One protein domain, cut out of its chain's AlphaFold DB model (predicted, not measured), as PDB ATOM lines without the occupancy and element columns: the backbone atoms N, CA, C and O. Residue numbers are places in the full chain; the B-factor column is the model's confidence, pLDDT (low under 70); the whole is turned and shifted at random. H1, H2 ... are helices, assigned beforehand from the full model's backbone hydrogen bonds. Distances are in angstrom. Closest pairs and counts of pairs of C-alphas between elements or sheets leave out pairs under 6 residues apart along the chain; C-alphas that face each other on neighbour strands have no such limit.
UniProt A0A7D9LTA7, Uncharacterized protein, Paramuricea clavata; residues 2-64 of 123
ATOM      1  N   GLU A   2     272.727 208.630 298.901       87.56
ATOM      2  CA  GLU A   2     272.813 207.232 298.438       87.56
ATOM      3  C   GLU A   2     271.833 206.252 299.102       87.56
ATOM      4  O   GLU A   2     271.185 205.466 298.417       87.56
ATOM      5  N   LEU A   3     271.650 206.321 300.426       89.62
ATOM      6  CA  LEU A   3     270.745 205.412 301.147       89.62
ATOM      7  C   LEU A   3     269.274 205.576 300.720       89.62
ATOM      8  O   LEU A   3     268.544 204.596 300.570       89.62
ATOM      9  N   ARG A   4     268.850 206.822 300.471       93.25
ATOM     10  CA  ARG A   4     267.513 207.155 299.961       93.25
ATOM     11  C   ARG A   4     267.315 206.563 298.571       93.25
ATOM     12  O   ARG A   4     266.281 205.958 298.307       93.25
ATOM     13  N   ASP A   5     268.304 206.715 297.696       92.06
ATOM     14  CA  ASP A   5     268.239 206.208 296.322       92.06
ATOM     15  C   ASP A   5     268.285 204.677 296.273       92.06
ATOM     16  O   ASP A   5     267.529 204.056 295.520       92.06
ATOM     17  N   LYS A   6     269.067 204.052 297.160       93.19
ATOM     18  CA  LYS A   6     269.059 202.601 297.376       93.19
ATOM     19  C   LYS A   6     267.673 202.108 297.796       93.19
ATOM     20  O   LYS A   6     267.170 201.158 297.202       93.19
ATOM     21  N   LYS A   7     267.018 202.763 298.761       90.94
ATOM     22  CA  LYS A   7     265.662 202.378 299.194       90.94
ATOM     23  C   LYS A   7     264.597 202.599 298.124       90.94
ATOM     24  O   LYS A   7     263.718 201.757 297.982       90.94
ATOM     25  N   LEU A   8     264.722 203.643 297.302       92.94
ATOM     26  CA  LEU A   8     263.859 203.815 296.130       92.94
ATOM     27  C   LEU A   8     264.017 202.665 295.132       92.94
ATOM     28  O   LEU A   8     263.027 202.178 294.588       92.94
ATOM     29  N   ARG A   9     265.260 202.233 294.888       94.06
ATOM     30  CA  ARG A   9     265.555 201.108 293.997       94.06
ATOM     31  C   ARG A   9     264.952 199.812 294.530       94.06
ATOM     32  O   ARG A   9     264.284 199.122 293.771       94.06
ATOM     33  N   ILE A  10     265.132 199.525 295.820       91.50
ATOM     34  CA  ILE A  10     264.561 198.336 296.466       91.50
ATOM     35  C   ILE A  10     263.033 198.364 296.369       91.50
ATOM     36  O   ILE A  10     262.463 197.412 295.854       91.50
ATOM     37  N   PHE A  11     262.379 199.472 296.734       92.12
ATOM     38  CA  PHE A  11     260.921 199.601 296.628       92.12
ATOM     39  C   PHE A  11     260.397 199.352 295.206       92.12
ATOM     40  O   PHE A  11     259.369 198.705 295.021       92.12
ATOM     41  N   ARG A  12     261.094 199.856 294.181       92.31
ATOM     42  CA  ARG A  12     260.694 199.649 292.778       92.31
ATOM     43  C   ARG A  12     260.712 198.174 292.371       92.31
ATOM     44  O   ARG A  12     259.921 197.805 291.508       92.31
ATOM     45  N   LEU A  13     261.584 197.375 292.987       92.88
ATOM     46  CA  LEU A  13     261.718 195.938 292.743       92.88
ATOM     47  C   LEU A  13     260.770 195.113 293.624       92.88
ATOM     48  O   LEU A  13     260.076 194.244 293.114       92.88
ATOM     49  N   SER A  14     260.721 195.393 294.929       88.88
ATOM     50  CA  SER A  14     259.968 194.606 295.915       88.88
ATOM     51  C   SER A  14     258.487 194.979 296.000       88.88
ATOM     52  O   SER A  14     257.678 194.165 296.429       88.88
ATOM     53  N   ARG A  15     258.131 196.227 295.650       90.25
ATOM     54  CA  ARG A  15     256.812 196.848 295.885       90.25
ATOM     55  C   ARG A  15     256.325 196.774 297.340       90.25
ATOM     56  O   ARG A  15     255.145 196.988 297.599       90.25
ATOM     57  N   ASN A  16     257.234 196.566 298.294       92.38
ATOM     58  CA  ASN A  16     256.904 196.518 299.715       92.38
ATOM     59  C   ASN A  16     256.554 197.923 300.252       92.38
ATOM     60  O   ASN A  16     257.297 198.889 300.061       92.38
ATOM     61  N   ALA A  17     255.434 198.037 300.967       91.88
ATOM     62  CA  ALA A  17     254.997 199.274 301.607       91.88
ATOM     63  C   ALA A  17     256.006 199.811 302.643       91.88
ATOM     64  O   ALA A  17     256.166 201.027 302.771       91.88
ATOM     65  N   GLU A  18     256.728 198.936 303.342       92.75
ATOM     66  CA  GLU A  18     257.722 199.330 304.348       92.75
ATOM     67  C   GLU A  18     258.906 200.073 303.714       92.75
ATOM     68  O   GLU A  18     259.306 201.140 304.186       92.75
ATOM     69  N   ASP A  19     259.414 199.580 302.580       90.56
ATOM     70  CA  ASP A  19     260.496 200.237 301.840       90.56
ATOM     71  C   ASP A  19     260.087 201.635 301.358       90.56
ATOM     72  O   ASP A  19     260.905 202.563 301.355       90.56
ATOM     73  N   TRP A  20     258.811 201.818 301.004       92.31
ATOM     74  CA  TRP A  20     258.263 203.123 300.643       92.31
ATOM     75  C   TRP A  20     258.217 204.096 301.824       92.31
ATOM     76  O   TRP A  20     258.541 205.279 301.673       92.31
ATOM     77  N   VAL A  21     257.822 203.623 303.009       95.50
ATOM     78  CA  VAL A  21     257.819 204.438 304.234       95.50
ATOM     79  C   VAL A  21     259.239 204.888 304.569       95.50
ATOM     80  O   VAL A  21     259.470 206.090 304.732       95.50
ATOM     81  N   VAL A  22     260.201 203.962 304.568       94.38
ATOM     82  CA  VAL A  22     261.612 204.269 304.846       94.38
ATOM     83  C   VAL A  22     262.174 205.249 303.811       94.38
ATOM     84  O   VAL A  22     262.824 206.232 304.171       94.38
ATOM     85  N   TYR A  23     261.876 205.058 302.522       94.50
ATOM     86  CA  TYR A  23     262.255 206.010 301.477       94.50
ATOM     87  C   TYR A  23     261.719 207.423 301.755       94.50
ATOM     88  O   TYR A  23     262.474 208.396 301.663       94.50
ATOM     89  N   ARG A  24     260.429 207.554 302.101       95.06
ATOM     90  CA  ARG A  24     259.807 208.858 302.385       95.06
ATOM     91  C   ARG A  24     260.461 209.543 303.578       95.06
ATOM     92  O   ARG A  24     260.747 210.737 303.491       95.06
ATOM     93  N   GLN A  25     260.736 208.803 304.648       96.12
ATOM     94  CA  GLN A  25     261.427 209.325 305.829       96.12
ATOM     95  C   GLN A  25     262.825 209.840 305.473       96.12
ATOM     96  O   GLN A  25     263.146 210.992 305.765       96.12
ATOM     97  N   LEU A  26     263.624 209.040 304.757       95.62
ATOM     98  CA  LEU A  26     264.964 209.437 304.314       95.62
ATOM     99  C   LEU A  26     264.928 210.662 303.398       95.62
ATOM    100  O   LEU A  26     265.705 211.598 303.574       95.62
ATOM    101  N   ARG A  27     264.005 210.691 302.431       95.25
ATOM    102  CA  ARG A  27     263.812 211.838 301.535       95.25
ATOM    103  C   ARG A  27     263.468 213.102 302.317       95.25
ATOM    104  O   ARG A  27     264.028 214.155 302.028       95.25
ATOM    105  N   ASN A  28     262.542 213.010 303.267       95.75
ATOM    106  CA  ASN A  28     262.118 214.155 304.062       95.75
ATOM    107  C   ASN A  28     263.250 214.645 304.966       95.75
ATOM    108  O   ASN A  28     263.499 215.842 304.989       95.75
ATOM    109  N   SER A  29     263.984 213.739 305.615       96.06
ATOM    110  CA  SER A  29     265.165 214.076 306.417       96.06
ATOM    111  C   SER A  29     266.217 214.829 305.592       96.06
ATOM    112  O   SER A  29     266.618 215.932 305.960       96.06
ATOM    113  N   ILE A  30     266.571 214.314 304.407       95.06
ATOM    114  CA  ILE A  30     267.502 214.988 303.486       95.06
ATOM    115  C   ILE A  30     266.967 216.364 303.074       95.06
ATOM    116  O   ILE A  30     267.708 217.341 303.093       95.06
ATOM    117  N   LYS A  31     265.679 216.464 302.720       95.19
ATOM    118  CA  LYS A  31     265.059 217.733 302.314       95.19
ATOM    119  C   LYS A  31     265.073 218.760 303.446       95.19
ATOM    120  O   LYS A  31     265.325 219.933 303.193       95.19
ATOM    121  N   THR A  32     264.806 218.332 304.677       96.31
ATOM    122  CA  THR A  32     264.871 219.184 305.867       96.31
ATOM    123  C   THR A  32     266.298 219.649 306.120       96.31
ATOM    124  O   THR A  32     266.509 220.842 306.307       96.31
ATOM    125  N   SER A  33     267.281 218.747 306.046       96.19
ATOM    126  CA  SER A  33     268.696 219.097 306.199       96.19
ATOM    127  C   SER A  33     269.164 220.094 305.138       96.19
ATOM    128  O   SER A  33     269.871 221.038 305.470       96.19
ATOM    129  N   LEU A  34     268.754 219.910 303.878       95.94
ATOM    130  CA  LEU A  34     269.094 220.824 302.788       95.94
ATOM    131  C   LEU A  34     268.500 222.215 303.036       95.94
ATOM    132  O   LEU A  34     269.226 223.201 303.022       95.94
ATOM    133  N   ARG A  35     267.206 222.281 303.363       95.38
ATOM    134  CA  ARG A  35     266.527 223.546 303.686       95.38
ATOM    135  C   ARG A  35     267.142 224.245 304.891       95.38
ATOM    136  O   ARG A  35     267.220 225.467 304.898       95.38
ATOM    137  N   ALA A  36     267.557 223.494 305.909       96.75
ATOM    138  CA  ALA A  36     268.227 224.051 307.078       96.75
ATOM    139  C   ALA A  36     269.587 224.657 306.698       96.75
ATOM    140  O   ALA A  36     269.881 225.781 307.093       96.75
ATOM    141  N   ALA A  37     270.381 223.956 305.881       96.88
ATOM    142  CA  ALA A  37     271.655 224.463 305.380       96.88
ATOM    143  C   ALA A  37     271.476 225.725 304.515       96.88
ATOM    144  O   ALA A  37     272.153 226.724 304.751       96.88
ATOM    145  N   GLU A  38     270.524 225.715 303.577       95.06
ATOM    146  CA  GLU A  38     270.159 226.882 302.759       95.06
ATOM    147  C   GLU A  38     269.708 228.062 303.632       95.06
ATOM    148  O   GLU A  38     270.181 229.184 303.457       95.06
ATOM    149  N   SER A  39     268.840 227.811 304.617       95.00
ATOM    150  CA  SER A  39     268.336 228.847 305.528       95.00
ATOM    151  C   SER A  39     269.458 229.459 306.366       95.00
ATOM    152  O   SER A  39     269.510 230.677 306.525       95.00
ATOM    153  N   ASN A  40     270.377 228.633 306.871       97.19
ATOM    154  CA  ASN A  40     271.540 229.099 307.624       97.19
ATOM    155  C   ASN A  40     272.476 229.937 306.747       97.19
ATOM    156  O   ASN A  40     272.933 230.992 307.176       97.19
ATOM    157  N   PHE A  41     272.720 229.511 305.507       96.00
ATOM    158  CA  PHE A  41     273.529 230.265 304.553       96.00
ATOM    159  C   PHE A  41     272.928 231.643 304.248       96.00
ATOM    160  O   PHE A  41     273.623 232.653 304.347       96.00
ATOM    161  N   VAL A  42     271.627 231.701 303.950       94.62
ATOM    162  CA  VAL A  42     270.910 232.964 303.710       94.62
ATOM    163  C   VAL A  42     270.948 233.860 304.946       94.62
ATOM    164  O   VAL A  42     271.223 235.052 304.829       94.62
ATOM    165  N   ARG A  43     270.719 233.294 306.138       95.38
ATOM    166  CA  ARG A  43     270.799 234.031 307.404       95.38
ATOM    167  C   ARG A  43     272.182 234.653 307.600       95.38
ATOM    168  O   ARG A  43     272.262 235.834 307.917       95.38
ATOM    169  N   ASN A  44     273.245 233.888 307.361       96.25
ATOM    170  CA  ASN A  44     274.617 234.377 307.487       96.25
ATOM    171  C   ASN A  44     274.906 235.521 306.507       96.25
ATOM    172  O   ASN A  44     275.488 236.518 306.915       96.25
ATOM    173  N   GLN A  45     274.438 235.436 305.256       95.00
ATOM    174  CA  GLN A  45     274.588 236.540 304.298       95.00
ATOM    175  C   GLN A  45     273.818 237.801 304.706       95.00
ATOM    176  O   GLN A  45     274.280 238.914 304.469       95.00
ATOM    177  N   ILE A  46     272.629 237.653 305.298       93.69
ATOM    178  CA  ILE A  46     271.852 238.801 305.783       93.69
ATOM    179  C   ILE A  46     272.589 239.500 306.930       93.69
ATOM    180  O   ILE A  46     272.650 240.729 306.941       93.69
ATOM    181  N   GLU A  47     273.171 238.738 307.859       94.81
ATOM    182  CA  GLU A  47     273.992 239.300 308.939       94.81
ATOM    183  C   GLU A  47     275.290 239.931 308.408       94.81
ATOM    184  O   GLU A  47     275.669 241.008 308.863       94.81
ATOM    185  N   GLU A  48     275.943 239.326 307.410       95.06
ATOM    186  CA  GLU A  48     277.143 239.879 306.762       95.06
ATOM    187  C   GLU A  48     276.855 241.220 306.067       95.06
ATOM    188  O   GLU A  48     277.619 242.175 306.191       95.06
ATOM    189  N   TYR A  49     275.723 241.327 305.364       94.56
ATOM    190  CA  TYR A  49     275.313 242.549 304.665       94.56
ATOM    191  C   TYR A  49     274.500 243.514 305.530       94.56
ATOM    192  O   TYR A  49     273.849 244.425 305.002       94.56
ATOM    193  N   LYS A  50     274.540 243.362 306.855       91.12
ATOM    194  CA  LYS A  50     273.883 244.277 307.785       91.12
ATOM    195  C   LYS A  50     274.441 245.694 307.608       91.12
ATOM    196  O   LYS A  50     275.635 245.933 307.729       91.12
ATOM    197  N   GLY A  51     273.564 246.641 307.273       91.38
ATOM    198  CA  GLY A  51     273.941 248.019 306.925       91.38
ATOM    199  C   GLY A  51     274.156 248.270 305.425       91.38
ATOM    200  O   GLY A  51     274.169 249.424 305.006       91.38
ATOM    201  N   ASN A  52     274.220 247.228 304.589       94.62
ATOM    202  CA  ASN A  52     274.208 247.340 303.129       94.62
ATOM    203  C   ASN A  52     272.869 246.846 302.562       94.62
ATOM    204  O   ASN A  52     272.724 245.709 302.098       94.62
ATOM    205  N   SER A  53     271.885 247.747 302.548       93.44
ATOM    206  CA  SER A  53     270.526 247.463 302.076       93.44
ATOM    207  C   SER A  53     270.493 246.875 300.663       93.44
ATOM    208  O   SER A  53     269.700 245.979 300.387       93.44
ATOM    209  N   ARG A  54     271.363 247.335 299.751       95.00
ATOM    210  CA  ARG A  54     271.387 246.864 298.357       95.00
ATOM    211  C   ARG A  54     271.768 245.387 298.263       95.00
ATOM    212  O   ARG A  54     271.105 244.641 297.537       95.00
ATOM    213  N   SER A  55     272.815 244.977 298.973       94.88
ATOM    214  CA  SER A  55     273.267 243.582 299.000       94.88
ATOM    215  C   SER A  55     272.248 242.687 299.697       94.88
ATOM    216  O   SER A  55     271.854 241.672 299.129       94.88
ATOM    217  N   MET A  56     271.708 243.115 300.842       95.31
ATOM    218  CA  MET A  56     270.657 242.383 301.558       95.31
ATOM    219  C   MET A  56     269.423 242.125 300.676       95.31
ATOM    220  O   MET A  56     268.961 240.990 300.557       95.31
ATOM    221  N   TRP A  57     268.926 243.144 299.966       94.00
ATOM    222  CA  TRP A  57     267.802 242.979 299.036       94.00
ATOM    223  C   TRP A  57     268.112 242.037 297.865       94.00
ATOM    224  O   TRP A  57     267.200 241.400 297.337       94.00
ATOM    225  N   LYS A  58     269.376 241.921 297.440       94.25
ATOM    226  CA  LYS A  58     269.786 240.947 296.415       94.25
ATOM    227  C   LYS A  58     269.640 239.512 296.930       94.25
ATOM    228  O   LYS A  58     269.087 238.687 296.208       94.25
ATOM    229  N   VAL A  59     270.057 239.253 298.169       94.31
ATOM    230  CA  VAL A  59     269.905 237.947 298.835       94.31
ATOM    231  C   VAL A  59     268.428 237.589 299.003       94.31
ATOM    232  O   VAL A  59     268.005 236.512 298.589       94.31
ATOM    233  N   ILE A  60     267.618 238.525 299.515       91.88
ATOM    234  CA  ILE A  60     266.174 238.321 299.716       91.88
ATOM    235  C   ILE A  60     265.482 237.990 298.390       91.88
ATOM    236  O   ILE A  60     264.726 237.024 298.316       91.88
ATOM    237  N   ARG A  61     265.761 238.748 297.321       91.81
ATOM    238  CA  ARG A  61     265.167 238.485 296.000       91.81
ATOM    239  C   ARG A  61     265.555 237.123 295.434       91.81
ATOM    240  O   ARG A  61     264.716 236.505 294.795       91.81
ATOM    241  N   GLY A  62     266.778 236.653 295.678       89.69
ATOM    242  CA  GLY A  62     267.214 235.320 295.252       89.69
ATOM    243  C   GLY A  62     266.464 234.175 295.942       89.69
ATOM    244  O   GLY A  62     266.397 233.081 295.394       89.69
ATOM    245  N   CYS A  63     265.871 234.426 297.113       90.50
ATOM    246  CA  CYS A  63     265.066 233.445 297.845       90.50
ATOM    247  C   CYS A  63     263.599 233.409 297.390       90.50
ATOM    248  O   CYS A  63     262.866 232.487 297.749       90.50
ATOM    249  N   LEU A  64     263.146 234.419 296.642       88.25
ATOM    250  CA  LEU A  64     261.784 234.470 296.127       88.25
ATOM    251  C   LEU A  64     261.694 233.671 294.820       88.25
ATOM    252  O   LEU A  64     262.608 233.739 293.996       88.25
TER     253      LEU A  64
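Overview. This is residues 2 to 64 of the 123 residues of an uncharacterized protein of Paramuricea clavata (UniProt A0A7D9LTA7). This is one long straight helix, H2, with a shorter helix folded back along it at each end: H1 at its beginning and H3 at its finish. The stretch of H2 between the two short helices, residues 31 to 37, stands free, and the whole is a rod. The printed part has 63 residues with three named helices in the order H1, H2, H3 and no named strand; the class is all helix. The shape is extended, with a radius of gyration of the C-alphas of 18.4 A and spans of 56 by 16 by 15 A.

Arrangement. Start with H1, residues 2 to 14, and go on to H2, residues 17 to 48; they form a helical hairpin. They touch, and their closest C-alphas, those of Phe 11 and Asp 19, are 5.3 A apart. Their lines stand at a shallow tilt of 25 degrees, opposite ways, and H2 touches H1 with residues 17 to 27 alone. Farther along, H2 and H3, residues 53 to 63, form a second helical hairpin. Here H2 touches H3 with residues 42 to 46 alone; look at Ile 46 and Met 56, whose C-alphas are the closest at 5.7 A. This tilt is shallow at 11 degrees, opposite ways. H1 and H3 are apart. In H1, H2 and H3 every O i to N i+4 pair is within hydrogen-bond range.

Along the chain. Find C-alpha 2 at (272.813, 207.232, 298.438), where H1 begins; it runs 18.2 A to Ser 14. H2 begins at C-alpha 17, at (254.997, 199.274, 301.607), and runs 46.5 A to Glu 48. H3 runs 15.6 A from Ser 53 to C-alpha 63, at (265.066, 233.445, 297.845).

Size, cuts and confidence. The two C-alphas farthest apart are those of Ser 14 and Gly 51, at 56.3 A. The links H1 to H2 and H2 to H3 are tight. The printed part has no cut. Its mean pLDDT is 93.7, and no printed residue is under 70.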